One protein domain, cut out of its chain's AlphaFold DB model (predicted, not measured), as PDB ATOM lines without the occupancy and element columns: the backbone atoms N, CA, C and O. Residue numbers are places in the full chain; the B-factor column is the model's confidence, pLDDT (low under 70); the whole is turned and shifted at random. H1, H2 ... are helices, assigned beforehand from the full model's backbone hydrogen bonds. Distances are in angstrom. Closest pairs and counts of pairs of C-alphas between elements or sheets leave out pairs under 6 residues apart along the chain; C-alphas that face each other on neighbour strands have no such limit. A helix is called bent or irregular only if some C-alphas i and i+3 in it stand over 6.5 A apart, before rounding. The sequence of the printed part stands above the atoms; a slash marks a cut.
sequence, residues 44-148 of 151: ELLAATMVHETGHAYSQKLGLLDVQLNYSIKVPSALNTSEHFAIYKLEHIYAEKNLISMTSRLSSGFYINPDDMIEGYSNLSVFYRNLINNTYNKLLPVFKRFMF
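AT A GLANCE: This is residues 44 to 148 of the 151 residues of an uncharacterized protein of Chryseobacterium populi (UniProt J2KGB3). Three helices, H1, H2 and H5, cross one another at steep angles and make the core, with H2 nearest the middle and both H1 and H5 packed on it. The two short helices, H3 and H4, sit more loosely on the other side of H2, one near each of its ends, while a long loop, residues 63 to 81, swings from the end of H1 back to the start of H2. The printed part has 105 residues with five named helices, in the order H1 to H5, and no named strand; the class is all helix. The whole is compact, with a radius of gyration of the C-alphas of 13.1 A, and flat, spanning 32 by 30 by 17 A.

HOW THE PARTS SIT: H5, residues 126 to 146, is the longest helix by residues and has a kink of 35 degrees near residue 139. It is irregular, but only just: C-alphas 138 and 141 are 6.7 A apart, and its line is a rough one. H5 touches H2, residues 82 to 97, with the closest C-alphas, those of Ala 86 and Tyr 136, 4.7 A apart; they run the same way at a steep tilt of 42 degrees. H1, residues 44 to 62, touches H2 at Gly 55 and Ile 87, the closest C-alphas, 5.7 A apart, at a steep tilt of 45 degrees, opposite ways. H1 with residues 51 to 59 alone touches H5 with residues 135 to 143 alone; the closest C-alphas, those of Gly 55 and Leu 139, are 6.8 A apart, and the helices run opposite ways at a steep tilt of 65 degrees. H3, residues 102 to 108, is close to H2 but not clearly touching, with the closest C-alphas, those of Ala 95 and Arg 105, 7.9 A apart. H4, residues 114 to 122, is also close to H2 but not clearly touching, with the C-alphas of Phe 85 and Met 117 closest at 7.9 A. H4 and H5 are close but not clearly touching, with the C-alphas of Tyr 121 and Arg 129 closest at 6.9 A. H1 and H3 are apart, but only just, at 8.3 A; H3 and H4 are apart. In H1, H2, H3 and H4 every O i to N i+4 pair is within hydrogen-bond range; in H5 15 of 17 are.

IN THESE COORDINATES: H5 measures 30.6 A from first to last C-alpha, beginning at C-alpha 126, (140.397, 39.300, 2.452), and ending at C-alpha 146, (112.426, 49.252, -4.829). H1 measures 27.2 A and begins at C-alpha 44, (116.528, 49.078, -20.052). H2 measures 23.0 A, H4 12.2 A and H3 10.0 A.

THE WHOLE: The C-alphas farthest apart, those of Ser 72 and Phe 148, are 36.6 A apart. The printed part has no cut. The link from H1 to H2 is long, with 19 residues; the other three links are tight. The mean pLDDT of the printed part is 88.3, and residues 146 to 148 are under 70.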
ATOM      1  N   GLU A  44     115.607  50.039 -20.667       82.12
ATOM      2  CA  GLU A  44     116.528  49.078 -20.052       82.12
ATOM      3  C   GLU A  44     117.775  49.784 -19.521       82.12
ATOM      4  O   GLU A  44     118.181  49.532 -18.386       82.12
ATOM      5  N   LEU A  45     118.328  50.715 -20.308       84.00
ATOM      6  CA  LEU A  45     119.439  51.565 -19.887       84.00
ATOM      7  C   LEU A  45     119.037  52.429 -18.691       84.00
ATOM      8  O   LEU A  45     119.732  52.416 -17.684       84.00
ATOM      9  N   LEU A  46     117.889  53.111 -18.758       86.25
ATOM     10  CA  LEU A  46     117.359  53.909 -17.655       86.25
ATOM     11  C   LEU A  46     117.259  53.076 -16.384       86.25
ATOM     12  O   LEU A  46     117.743  53.501 -15.344       86.25
ATOM     13  N   ALA A  47     116.668  51.883 -16.463       84.81
ATOM     14  CA  ALA A  47     116.502  51.032 -15.297       84.81
ATOM     15  C   ALA A  47     117.851  50.579 -14.717       84.81
ATOM     16  O   ALA A  47     118.051  50.685 -13.509       84.81
ATOM     17  N   ALA A  48     118.794  50.137 -15.555       84.94
ATOM     18  CA  ALA A  48     120.138  49.762 -15.107       84.94
ATOM     19  C   ALA A  48     120.869  50.947 -14.455       84.94
ATOM     20  O   ALA A  48     121.424  50.823 -13.365       84.94
ATOM     21  N   THR A  49     120.793  52.127 -15.067       88.38
ATOM     22  CA  THR A  49     121.400  53.353 -14.549       88.38
ATOM     23  C   THR A  49     120.747  53.815 -13.244       88.38
ATOM     24  O   THR A  49     121.449  54.148 -12.298       88.38
ATOM     25  N   MET A  50     119.416  53.771 -13.124       87.88
ATOM     26  CA  MET A  50     118.713  54.081 -11.870       87.88
ATOM     27  C   MET A  50     119.180  53.178 -10.724       87.88
ATOM     28  O   MET A  50     119.353  53.644  -9.598       87.88
ATOM     29  N   VAL A  51     119.386  51.890 -11.007       88.94
ATOM     30  CA  VAL A  51     119.896  50.910 -10.041       88.94
ATOM     31  C   VAL A  51     121.325  51.263  -9.623       88.94
ATOM     32  O   VAL A  51     121.593  51.329  -8.421       88.94
ATOM     33  N   HIS A  52     122.204  51.561 -10.584       92.94
ATOM     34  CA  HIS A  52     123.592  51.959 -10.330       92.94
ATOM     35  C   HIS A  52     123.674  53.192  -9.421       92.94
ATOM     36  O   HIS A  52     124.246  53.149  -8.331       92.94
ATOM     37  N   GLU A  53     123.005  54.273  -9.820       91.12
ATOM     38  CA  GLU A  53     123.041  55.554  -9.113       91.12
ATOM     39  C   GLU A  53     122.344  55.500  -7.745       91.12
ATOM     40  O   GLU A  53     122.778  56.120  -6.774       91.12
ATOM     41  N   THR A  54     121.297  54.679  -7.601       89.75
ATOM     42  CA  THR A  54     120.699  54.415  -6.281       89.75
ATOM     43  C   THR A  54     121.711  53.765  -5.332       89.75
ATOM     44  O   THR A  54     121.702  54.050  -4.131       89.75
ATOM     45  N   GLY A  55     122.602  52.918  -5.855       91.94
ATOM     46  CA  GLY A  55     123.727  52.354  -5.114       91.94
ATOM     47  C   GLY A  55     124.614  53.434  -4.507       91.94
ATOM     48  O   GLY A  55     124.791  53.456  -3.285       91.94
ATOM     49  N   HIS A  56     125.073  54.371  -5.338       93.12
ATOM     50  CA  HIS A  56     125.887  55.521  -4.928       93.12
ATOM     51  C   HIS A  56     125.186  56.379  -3.878       93.12
ATOM     52  O   HIS A  56     125.729  56.629  -2.798       93.12
ATOM     53  N   ALA A  57     123.934  56.768  -4.130       91.25
ATOM     54  CA  ALA A  57     123.178  57.627  -3.221       91.25
ATOM     55  C   ALA A  57     123.039  57.009  -1.819       91.25
ATOM     56  O   ALA A  57     123.225  57.676  -0.795       91.25
ATOM     57  N   TYR A  58     122.737  55.709  -1.744       90.88
ATOM     58  CA  TYR A  58     122.596  55.028  -0.458       90.88
ATOM     59  C   TYR A  58     123.927  54.713   0.207       90.88
ATOM     60  O   TYR A  58     124.004  54.750   1.436       90.88
ATOM     61  N   SER A  59     124.969  54.446  -0.570       91.75
ATOM     62  CA  SER A  59     126.312  54.247  -0.044       91.75
ATOM     63  C   SER A  59     126.812  55.505   0.672       91.75
ATOM     64  O   SER A  59     127.166  55.454   1.857       91.75
ATOM     65  N   GLN A  60     126.655  56.672   0.041       89.50
ATOM     66  CA  GLN A  60     126.943  57.974   0.653       89.50
ATOM     67  C   GLN A  60     126.053  58.263   1.873       89.50
ATOM     68  O   GLN A  60     126.508  58.767   2.907       89.50
ATOM     69  N   LYS A  61     124.759  57.930   1.798       87.88
ATOM     70  CA  LYS A  61     123.825  58.100   2.924       87.88
ATOM     71  C   LYS A  61     124.224  57.270   4.144       87.88
ATOM     72  O   LYS A  61     124.069  57.735   5.275       87.88
ATOM     73  N   LEU A  62     124.734  56.064   3.924       89.44
ATOM     74  CA  LEU A  62     125.148  55.133   4.972       89.44
ATOM     75  C   LEU A  62     126.607  55.333   5.414       89.44
ATOM     76  O   LEU A  62     127.041  54.652   6.343       89.44
ATOM     77  N   GLY A  63     127.345  56.254   4.781       88.69
ATOM     78  CA  GLY A  63     128.752  56.515   5.085       88.69
ATOM     79  C   GLY A  63     129.627  55.289   4.842       88.69
ATOM     80  O   GLY A  63     130.473  54.957   5.674       88.69
ATOM     81  N   LEU A  64     129.361  54.552   3.761       91.81
ATOM     82  CA  LEU A  64     130.153  53.379   3.410       91.81
ATOM     83  C   LEU A  64     131.502  53.839   2.863       91.81
ATOM     84  O   LEU A  64     131.591  54.828   2.144       91.81
ATOM     85  N   LEU A  65     132.559  53.133   3.257       91.12
ATOM     86  CA  LEU A  65     133.892  53.423   2.758       91.12
ATOM     87  C   LEU A  65     133.987  52.935   1.320       91.12
ATOM     88  O   LEU A  65     133.767  51.746   1.077       91.12
ATOM     89  N   ASP A  66     134.369  53.837   0.419       93.50
ATOM     90  CA  ASP A  66     134.827  53.462  -0.905       93.50
ATOM     91  C   ASP A  66     136.351  53.538  -0.994       93.50
ATOM     92  O   ASP A  66     136.967  54.545  -0.640       93.50
ATOM     93  N   VAL A  67     136.968  52.444  -1.429       93.19
ATOM     94  CA  VAL A  67     138.413  52.336  -1.597       93.19
ATOM     95  C   VAL A  67     138.740  51.841  -2.992       93.19
ATOM     96  O   VAL A  67     138.094  50.931  -3.516       93.19
ATOM     97  N   GLN A  68     139.808  52.399  -3.557       93.75
ATOM     98  CA  GLN A  68     140.408  51.888  -4.776       93.75
ATOM     99  C   GLN A  68     140.890  50.454  -4.536       93.75
ATOM    100  O   GLN A  68     141.671  50.177  -3.623       93.75
ATOM    101  N   LEU A  69     140.417  49.540  -5.367       90.44
ATOM    102  CA  LEU A  69     140.791  48.142  -5.321       90.44
ATOM    103  C   LEU A  69     142.117  47.957  -6.054       90.44
ATOM    104  O   LEU A  69     142.301  48.420  -7.182       90.44
ATOM    105  N   ASN A  70     143.046  47.283  -5.382       82.31
ATOM    106  CA  ASN A  70     144.316  46.880  -5.963       82.31
ATOM    107  C   ASN A  70     144.231  45.405  -6.352       82.31
ATOM    108  O   ASN A  70     144.004  44.548  -5.494       82.31
ATOM    109  N   TYR A  71     144.402  45.134  -7.641       78.50
ATOM    110  CA  TYR A  71     144.294  43.805  -8.217       78.50
ATOM    111  C   TYR A  71     145.658  43.290  -8.644       78.50
ATOM    112  O   TYR A  71     146.450  44.008  -9.248       78.50
ATOM    113  N   SER A  72     145.887  42.001  -8.410       70.31
ATOM    114  CA  SER A  72     147.057  41.287  -8.931       70.31
ATOM    115  C   SER A  72     146.986  41.049 -10.447       70.31
ATOM    116  O   SER A  72     147.991  40.706 -11.061       70.31
ATOM    117  N   ILE A  73     145.802  41.212 -11.046       72.19
ATOM    118  CA  ILE A  73     145.516  41.014 -12.472       72.19
ATOM    119  C   ILE A  73     144.687  42.180 -13.023       72.19
ATOM    120  O   ILE A  73     144.078  42.941 -12.272       72.19
ATOM    121  N   LYS A  74     144.634  42.321 -14.349       75.44
ATOM    122  CA  LYS A  74     143.828  43.360 -14.989       75.44
ATOM    123  C   LYS A  74     142.343  42.995 -14.920       75.44
ATOM    124  O   LYS A  74     141.913  42.080 -15.608       75.44
ATOM    125  N   VAL A  75     141.570  43.749 -14.145       77.94
ATOM    126  CA  VAL A  75     140.099  43.686 -14.140       77.94
ATOM    127  C   VAL A  75     139.499  44.868 -14.912       77.94
ATOM    128  O   VAL A  75     140.199  45.867 -15.131       77.94
ATOM    129  N   PRO A  76     138.216  44.807 -15.312       83.25
ATOM    130  CA  PRO A  76     137.524  45.955 -15.887       83.25
ATOM    131  C   PRO A  76     137.631  47.196 -14.995       83.25
ATOM    132  O   PRO A  76     137.476  47.115 -13.777       83.25
ATOM    133  N   SER A  77     137.830  48.368 -15.605       83.69
ATOM    134  CA  SER A  77     137.915  49.648 -14.884       83.69
ATOM    135  C   SER A  77     136.640  49.987 -14.114       83.69
ATOM    136  O   SER A  77     136.687  50.772 -13.180       83.69
ATOM    137  N   ALA A  78     135.512  49.390 -14.488       86.00
ATOM    138  CA  ALA A  78     134.257  49.500 -13.762       86.00
ATOM    139  C   ALA A  78     134.315  48.846 -12.368       86.00
ATOM    140  O   ALA A  78     133.611  49.265 -11.466       86.00
ATOM    141  N   LEU A  79     135.182  47.853 -12.150       90.12
ATOM    142  CA  LEU A  79     135.360  47.185 -10.857       90.12
ATOM    143  C   LEU A  79     136.497  47.814 -10.039       90.12
ATOM    144  O   LEU A  79     137.099  47.167  -9.192       90.12
ATOM    145  N   ASN A  80     136.861  49.063 -10.302       89.94
ATOM    146  CA  ASN A  80     138.051  49.680  -9.725       89.94
ATOM    147  C   ASN A  80     137.902  50.084  -8.250       89.94
ATOM    148  O   ASN A  80     138.922  50.282  -7.596       89.94
ATOM    149  N   THR A  81     136.685  50.175  -7.708       94.19
ATOM    150  CA  THR A  81     136.452  50.532  -6.303       94.19
ATOM    151  C   THR A  81     135.541  49.539  -5.584       94.19
ATOM    152  O   THR A  81     134.809  48.761  -6.202       94.19
ATOM    153  N   SER A  82     135.617  49.517  -4.252       94.50
ATOM    154  CA  SER A  82     134.812  48.619  -3.417       94.50
ATOM    155  C   SER A  82     133.310  48.888  -3.520       94.50
ATOM    156  O   SER A  82     132.515  47.947  -3.441       94.50
ATOM    157  N   GLU A  83     132.929  50.152  -3.708       95.50
ATOM    158  CA  GLU A  83     131.555  50.584  -3.928       95.50
ATOM    159  C   GLU A  83     131.052  50.097  -5.279       95.50
ATOM    160  O   GLU A  83     130.064  49.360  -5.312       95.50
ATOM    161  N   HIS A  84     131.769  50.398  -6.368       94.88
ATOM    162  CA  HIS A  84     131.378  49.930  -7.694       94.88
ATOM    163  C   HIS A  84     131.232  48.411  -7.732       94.88
ATOM    164  O   HIS A  84     130.229  47.901  -8.221       94.88
ATOM    165  N   PHE A  85     132.170  47.666  -7.142       95.62
ATOM    166  CA  PHE A  85     132.068  46.208  -7.099       95.62
ATOM    167  C   PHE A  85     130.777  45.739  -6.414       95.62
ATOM    168  O   PHE A  85     130.089  44.837  -6.899       95.62
ATOM    169  N   ALA A  86     130.435  46.342  -5.273       96.12
ATOM    170  CA  ALA A  86     129.215  46.018  -4.549       96.12
ATOM    171  C   ALA A  86     127.954  46.387  -5.347       96.12
ATOM    172  O   ALA A  86     127.000  45.607  -5.350       96.12
ATOM    173  N   ILE A  87     127.960  47.528  -6.040       95.50
ATOM    174  CA  ILE A  87     126.860  47.985  -6.898       95.50
ATOM    175  C   ILE A  87     126.663  47.030  -8.076       95.50
ATOM    176  O   ILE A  87     125.554  46.533  -8.254       95.50
ATOM    177  N   TYR A  88     127.723  46.648  -8.790       94.31
ATOM    178  CA  TYR A  88     127.620  45.673  -9.880       94.31
ATOM    179  C   TYR A  88     127.081  44.322  -9.390       94.31
ATOM    180  O   TYR A  88     126.231  43.718 -10.046       94.31
ATOM    181  N   LYS A  89     127.451  43.864  -8.181       93.62
ATOM    182  CA  LYS A  89     126.842  42.648  -7.596       93.62
ATOM    183  C   LYS A  89     125.326  42.800  -7.454       93.62
ATOM    184  O   LYS A  89     124.587  41.843  -7.683       93.62
ATOM    185  N   LEU A  90     124.856  43.982  -7.069       92.62
ATOM    186  CA  LEU A  90     123.432  44.267  -6.921       92.62
ATOM    187  C   LEU A  90     122.720  44.419  -8.270       92.62
ATOM    188  O   LEU A  90     121.581  43.971  -8.386       92.62
ATOM    189  N   GLU A  91     123.374  44.971  -9.291       91.81
ATOM    190  CA  GLU A  91     122.849  45.021 -10.662       91.81
ATOM    191  C   GLU A  91     122.606  43.621 -11.234       91.81
ATOM    192  O   GLU A  91     121.573  43.365 -11.854       91.81
ATOM    193  N   HIS A  92     123.500  42.663 -10.972       90.50
ATOM    194  CA  HIS A  92     123.279  41.279 -11.400       90.50
ATOM    195  C   HIS A  92     122.082  40.626 -10.697       90.50
ATOM    196  O   HIS A  92     121.353  39.861 -11.338       90.50
ATOM    197  N   ILE A  93     121.838  40.966  -9.428       89.31
ATOM    198  CA  ILE A  93     120.646  40.532  -8.683       89.31
ATOM    199  C   ILE A  93     119.395  41.204  -9.234       89.31
ATOM    200  O   ILE A  93     118.383  40.531  -9.422       89.31
ATOM    201  N   TYR A  94     119.454  42.506  -9.517       87.50
ATOM    202  CA  TYR A  94     118.381  43.232 -10.192       87.50
ATOM    203  C   TYR A  94     117.992  42.520 -11.487       87.50
ATOM    204  O   TYR A  94     116.830  42.163 -11.684       87.50
ATOM    205  N   ALA A  95     118.973  42.252 -12.344       88.62
ATOM    206  CA  ALA A  95     118.740  41.635 -13.634       88.62
ATOM    207  C   ALA A  95     118.198  40.202 -13.502       88.62
ATOM    208  O   ALA A  95     117.357  39.786 -14.295       88.62
ATOM    209  N   GLU A  96     118.624  39.443 -12.484       87.75
ATOM    210  CA  GLU A  96     118.083  38.107 -12.195       87.75
ATOM    211  C   GLU A  96     116.622  38.172 -11.753       87.75
ATOM    212  O   GLU A  96     115.778  37.459 -12.295       87.75
ATOM    213  N   LYS A  97     116.295  39.071 -10.819       84.62
ATOM    214  CA  LYS A  97     114.923  39.246 -10.323       84.62
ATOM    215  C   LYS A  97     113.956  39.732 -11.395       84.62
ATOM    216  O   LYS A  97     112.779  39.399 -11.321       84.62
ATOM    217  N   ASN A  98     114.456  40.452 -12.393       83.69
ATOM    218  CA  ASN A  98     113.667  40.972 -13.506       83.69
ATOM    219  C   ASN A  98     113.753  40.103 -14.773       83.69
ATOM    220  O   ASN A  98     113.334  40.536 -15.842       83.69
ATOM    221  N   LEU A  99     114.260  38.866 -14.657       87.00
ATOM    222  CA  LEU A  99     114.324  37.874 -15.741       87.00
ATOM    223  C   LEU A  99     115.073  38.361 -16.995       87.00
ATOM    224  O   LEU A  99     114.819  37.887 -18.104       87.00
ATOM    225  N   ILE A 100     116.026  39.280 -16.829       87.75
ATOM    226  CA  ILE A 100     116.892  39.739 -17.915       87.75
ATOM    227  C   ILE A 100     117.891  38.618 -18.207       87.75
ATOM    228  O   ILE A 100     118.685  38.237 -17.336       87.75
ATOM    229  N   SER A 101     117.845  38.068 -19.420       87.44
ATOM    230  CA  SER A 101     118.687  36.935 -19.817       87.44
ATOM    231  C   SER A 101     120.170  37.305 -19.825       87.44
ATOM    232  O   SER A 101     120.532  38.458 -20.055       87.44
ATOM    233  N   MET A 102     121.053  36.325 -19.610       86.12
ATOM    234  CA  MET A 102     122.498  36.574 -19.656       86.12
ATOM    235  C   MET A 102     122.942  37.110 -21.023       86.12
ATOM    236  O   MET A 102     123.739  38.038 -21.092       86.12
ATOM    237  N   THR A 103     122.362  36.591 -22.109       87.50
ATOM    238  CA  THR A 103     122.614  37.086 -23.468       87.50
ATOM    239  C   THR A 103     122.280  38.569 -23.599       87.50
ATOM    240  O   THR A 103     123.109  39.319 -24.101       87.50
ATOM    241  N   SER A 104     121.116  39.002 -23.097       85.12
ATOM    242  CA  SER A 104     120.700  40.411 -23.120       85.12
ATOM    243  C   SER A 104     121.641  41.295 -22.294       85.12
ATOM    244  O   SER A 104     122.060  42.355 -22.763       85.12
ATOM    245  N   ARG A 105     122.057  40.828 -21.107       86.19
ATOM    246  CA  ARG A 105     123.022  41.546 -20.257       86.19
ATOM    247  C   ARG A 105     124.333  41.791 -20.997       86.19
ATOM    248  O   ARG A 105     124.756  42.939 -21.102       86.19
ATOM    249  N   LEU A 106     124.920  40.734 -21.561       84.81
ATOM    250  CA  LEU A 106     126.203  40.805 -22.264       84.81
ATOM    251  C   LEU A 106     126.115  41.606 -23.572       84.81
ATOM    252  O   LEU A 106     127.058  42.315 -23.906       84.81
ATOM    253  N   SER A 107     124.990  41.551 -24.295       83.69
ATOM    254  CA  SER A 107     124.814  42.328 -25.531       83.69
ATOM    255  C   SER A 107     124.549  43.814 -25.292       83.69
ATOM    256  O   SER A 107     124.822  44.625 -26.171       83.69
ATOM    257  N   SER A 108     123.991  44.181 -24.132       79.69
ATOM    258  CA  SER A 108     123.637  45.573 -23.819       79.69
ATOM    259  C   SER A 108     124.854  46.475 -23.594       79.69
ATOM    260  O   SER A 108     124.777  47.678 -23.817       79.69
ATOM    261  N   GLY A 109     125.972  45.905 -23.131       79.38
ATOM    262  CA  GLY A 109     127.155  46.664 -22.714       79.38
ATOM    263  C   GLY A 109     126.980  47.465 -21.415       79.38
ATOM    264  O   GLY A 109     127.882  48.219 -21.061       79.38
ATOM    265  N   PHE A 110     125.848  47.326 -20.711       81.25
ATOM    266  CA  PHE A 110     125.577  48.039 -19.451       81.25
ATOM    267  C   PHE A 110     125.967  47.223 -18.217       81.25
ATOM    268  O   PHE A 110     126.353  47.791 -17.201       81.25
ATOM    269  N   TYR A 111     125.882  45.896 -18.314       87.56
ATOM    270  CA  TYR A 111     126.252  44.978 -17.243       87.56
ATOM    271  C   TYR A 111     127.690  44.504 -17.419       87.56
ATOM    272  O   TYR A 111     128.139  44.241 -18.536       87.56
ATOM    273  N   ILE A 112     128.386  44.325 -16.301       89.38
ATOM    274  CA  ILE A 112     129.694  43.674 -16.294       89.38
ATOM    275  C   ILE A 112     129.528  42.181 -16.579       89.38
ATOM    276  O   ILE A 112     128.492  41.580 -16.298       89.38
ATOM    277  N   ASN A 113     130.538  41.565 -17.192       89.62
ATOM    278  CA  ASN A 113     130.527  40.124 -17.378       89.62
ATOM    279  C   ASN A 113     130.638  39.438 -15.998       89.62
ATOM    280  O   ASN A 113     131.555  39.760 -15.238       89.62
ATOM    281  N   PRO A 114     129.742  38.494 -15.645       89.25
ATOM    282  CA  PRO A 114     129.847  37.754 -14.390       89.25
ATOM    283  C   PRO A 114     131.209  37.088 -14.170       89.25
ATOM    284  O   PRO A 114     131.660  37.020 -13.027       89.25
ATOM    285  N   ASP A 115     131.873  36.634 -15.234       89.25
ATOM    286  CA  ASP A 115     133.187  35.993 -15.133       89.25
ATOM    287  C   ASP A 115     134.255  36.994 -14.674       89.25
ATOM    288  O   ASP A 115     134.994  36.699 -13.735       89.25
ATOM    289  N   ASP A 116     134.249  38.219 -15.218       89.62
ATOM    290  CA  ASP A 116     135.141  39.302 -14.778       89.62
ATOM    291  C   ASP A 116     134.926  39.629 -13.291       89.62
ATOM    292  O   ASP A 116     135.870  39.931 -12.554       89.62
ATOM    293  N   MET A 117     133.674  39.556 -12.824       91.12
ATOM    294  CA  MET A 117     133.347  39.763 -11.414       91.12
ATOM    295  C   MET A 117     133.836  38.617 -10.529       91.12
ATOM    296  O   MET A 117     134.357  38.863  -9.442       91.12
ATOM    297  N   ILE A 118     133.656  37.364 -10.946       91.25
ATOM    298  CA  ILE A 118     134.098  36.197 -10.171       91.25
ATOM    299  C   ILE A 118     135.623  36.191 -10.081       91.25
ATOM    300  O   ILE A 118     136.179  36.095  -8.981       91.25
ATOM    301  N   GLU A 119     136.296  36.349 -11.220       90.25
ATOM    302  CA  GLU A 119     137.748  36.399 -11.303       90.25
ATOM    303  C   GLU A 119     138.290  37.577 -10.487       90.25
ATOM    304  O   GLU A 119     139.116  37.379  -9.589       90.25
ATOM    305  N   GLY A 120     137.764  38.786 -10.705       90.38
ATOM    306  CA  GLY A 120     138.164  39.979  -9.965       90.38
ATOM    307  C   GLY A 120     137.996  39.808  -8.457       90.38
ATOM    308  O   GLY A 120     138.928  40.067  -7.701       90.38
ATOM    309  N   TYR A 121     136.855  39.284  -8.003       92.56
ATOM    310  CA  TYR A 121     136.588  39.079  -6.579       92.56
ATOM    311  C   TYR A 121     137.516  38.027  -5.952       92.56
ATOM    312  O   TYR A 121     137.982  38.194  -4.821       92.56
ATOM    313  N   SER A 122     137.805  36.939  -6.672       91.50
ATOM    314  CA  SER A 122     138.695  35.873  -6.193       91.50
ATOM    315  C   SER A 122     140.133  36.356  -5.963       91.50
ATOM    316  O   SER A 122     140.767  35.931  -4.994       91.50
ATOM    317  N   ASN A 123     140.593  37.310  -6.780       90.81
ATOM    318  CA  ASN A 123     141.944  37.871  -6.746       90.81
ATOM    319  C   ASN A 123     142.140  38.981  -5.703       90.81
ATOM    320  O   ASN A 123     143.257  39.461  -5.506       90.81
ATOM    321  N   LEU A 124     141.076  39.395  -5.016       91.44
ATOM    322  CA  LEU A 124     141.155  40.398  -3.962       91.44
ATOM    323  C   LEU A 124     141.621  39.805  -2.631       91.44
ATOM    324  O   LEU A 124     141.275  38.683  -2.246       91.44
ATOM    325  N   SER A 125     142.350  40.621  -1.869       92.75
ATOM    326  CA  SER A 125     142.674  40.312  -0.477       92.75
ATOM    327  C   SER A 125     141.400  40.160   0.367       92.75
ATOM    328  O   SER A 125     140.332  40.692   0.048       92.75
ATOM    329  N   VAL A 126     141.511  39.460   1.499       94.00
ATOM    330  CA  VAL A 126     140.397  39.300   2.452       94.00
ATOM    331  C   VAL A 126     139.848  40.656   2.910       94.00
ATOM    332  O   VAL A 126     138.637  40.810   3.030       94.00
ATOM    333  N   PHE A 127     140.721  41.650   3.096       93.19
ATOM    334  CA  PHE A 127     140.327  43.007   3.468       93.19
ATOM    335  C   PHE A 127     139.363  43.631   2.448       93.19
ATOM    336  O   PHE A 127     138.263  44.044   2.816       93.19
ATOM    337  N   TYR A 128     139.723  43.630   1.162       94.56
ATOM    338  CA  TYR A 128     138.879  44.204   0.112       94.56
ATOM    339  C   TYR A 128     137.571  43.433  -0.069       94.56
ATOM    340  O   TYR A 128     136.508  44.042  -0.186       94.56
ATOM    341  N   ARG A 129     137.613  42.097  -0.010       95.56
ATOM    342  CA  ARG A 129     136.395  41.273  -0.048       95.56
ATOM    343  C   ARG A 129     135.441  41.605   1.097       95.56
ATOM    344  O   ARG A 129     134.233  41.684   0.879       95.56
ATOM    345  N   ASN A 130     135.966  41.839   2.300       95.94
ATOM    346  CA  ASN A 130     135.160  42.235   3.453       95.94
ATOM    347  C   ASN A 130     134.521  43.615   3.263       95.94
ATOM    348  O   ASN A 130     133.343  43.767   3.583       95.94
ATOM    349  N   LEU A 131     135.249  44.589   2.706       95.56
ATOM    350  CA  LEU A 131     134.683  45.901   2.369       95.56
ATOM    351  C   LEU A 131     133.542  45.775   1.357       95.56
ATOM    352  O   LEU A 131     132.435  46.228   1.637       95.56
ATOM    353  N   ILE A 132     133.773  45.067   0.247       96.69
ATOM    354  CA  ILE A 132     132.758  44.829  -0.790       96.69
ATOM    355  C   ILE A 132     131.523  44.153  -0.194       96.69
ATOM    356  O   ILE A 132     130.399  44.581  -0.441       96.69
ATOM    357  N   ASN A 133     131.704  43.104   0.613       97.19
ATOM    358  CA  ASN A 133     130.583  42.385   1.219       97.19
ATOM    359  C   ASN A 133     129.822  43.236   2.232       97.19
ATOM    360  O   ASN A 133     128.596  43.171   2.268       97.19
ATOM    361  N   ASN A 134     130.517  44.033   3.040       96.56
ATOM    362  CA  ASN A 134     129.883  44.959   3.970       96.56
ATOM    363  C   ASN A 134     129.037  45.998   3.221       96.56
ATOM    364  O   ASN A 134     127.877  46.202   3.576       96.56
ATOM    365  N   THR A 135     129.581  46.591   2.156       96.56
ATOM    366  CA  THR A 135     128.857  47.548   1.310       96.56
ATOM    367  C   THR A 135     127.643  46.892   0.658       96.56
ATOM    368  O   THR A 135     126.512  47.338   0.851       96.56
ATOM    369  N   TYR A 136     127.847  45.753  -0.005       96.50
ATOM    370  CA  TYR A 136     126.790  44.960  -0.632       96.50
ATOM    371  C   TYR A 136     125.664  44.600   0.351       96.50
ATOM    372  O   TYR A 136     124.492  44.836   0.067       96.50
ATOM    373  N   ASN A 137     125.997  44.077   1.535       96.12
ATOM    374  CA  ASN A 137     125.005  43.640   2.521       96.12
ATOM    375  C   ASN A 137     124.184  44.803   3.085       96.12
ATOM    376  O   ASN A 137     123.011  44.618   3.407       96.12
ATOM    377  N   LYS A 138     124.773  45.997   3.202       95.25
ATOM    378  CA  LYS A 138     124.065  47.196   3.667       95.25
ATOM    379  C   LYS A 138     123.162  47.802   2.591       95.25
ATOM    380  O   LYS A 138     122.106  48.333   2.927       95.25
ATOM    381  N   LEU A 139     123.540  47.687   1.319       93.31
ATOM    382  CA  LEU A 139     122.746  48.171   0.186       93.31
ATOM    383  C   LEU A 139     121.636  47.192  -0.231       93.31
ATOM    384  O   LEU A 139     120.557  47.618  -0.644       93.31
ATOM    385  N   LEU A 140     121.840  45.881  -0.072       92.19
ATOM    386  CA  LEU A 140     120.894  44.847  -0.506       92.19
ATOM    387  C   LEU A 140     119.444  45.057  -0.014       92.19
ATOM    388  O   LEU A 140     118.526  44.883  -0.819       92.19
ATOM    389  N   PRO A 141     119.170  45.436   1.252       89.06
ATOM    390  CA  PRO A 141     117.807  45.702   1.712       89.06
ATOM    391  C   PRO A 141     117.130  46.871   0.992       89.06
ATOM    392  O   PRO A 141     115.911  46.856   0.840       89.06
ATOM    393  N   VAL A 142     117.894  47.874   0.551       84.38
ATOM    394  CA  VAL A 142     117.377  49.007  -0.231       84.38
ATOM    395  C   VAL A 142     116.956  48.507  -1.606       84.38
ATOM    396  O   VAL A 142     115.811  48.687  -2.012       84.38
ATOM    397  N   PHE A 143     117.848  47.782  -2.271       83.69
ATOM    398  CA  PHE A 143     117.629  47.234  -3.606       83.69
ATOM    399  C   PHE A 143     116.437  46.266  -3.615       83.69
ATOM    400  O   PHE A 143     115.573  46.337  -4.484       83.69
ATOM    401  N   LYS A 144     116.286  45.438  -2.578       80.38
ATOM    402  CA  LYS A 144     115.110  44.568  -2.422       80.38
ATOM    403  C   LYS A 144     113.787  45.323  -2.242       80.38
ATOM    404  O   LYS A 144     112.755  44.741  -2.523       80.38
ATOM    405  N   ARG A 145     113.756  46.569  -1.763       72.69
ATOM    406  CA  ARG A 145     112.484  47.296  -1.555       72.69
ATOM    407  C   ARG A 145     111.929  47.914  -2.833       72.69
ATOM    408  O   ARG A 145     110.716  48.005  -2.967       72.69
ATOM    409  N   PHE A 146     112.803  48.350  -3.736       64.50
ATOM    410  CA  PHE A 146     112.426  49.252  -4.829       64.50
ATOM    411  C   PHE A 146     112.522  48.632  -6.227       64.50
ATOM    412  O   PHE A 146     112.092  49.254  -7.189       64.50
ATOM    413  N   MET A 147     113.070  47.421  -6.357       63.09
ATOM    414  CA  MET A 147     113.475  46.875  -7.657       63.09
ATOM    415  C   MET A 147     112.659  45.679  -8.169       63.09
ATOM    416  O   MET A 147     113.085  44.988  -9.098       63.09
ATOM    417  N   PHE A 148     111.512  45.389  -7.556       59.16
ATOM    418  CA  PHE A 148     110.609  44.367  -8.072       59.16
ATOM    419  C   PHE A 148     109.736  44.953  -9.183       59.16
ATOM    420  O   PHE A 148     108.882  45.794  -8.912       59.16
TER     421      PHE A 148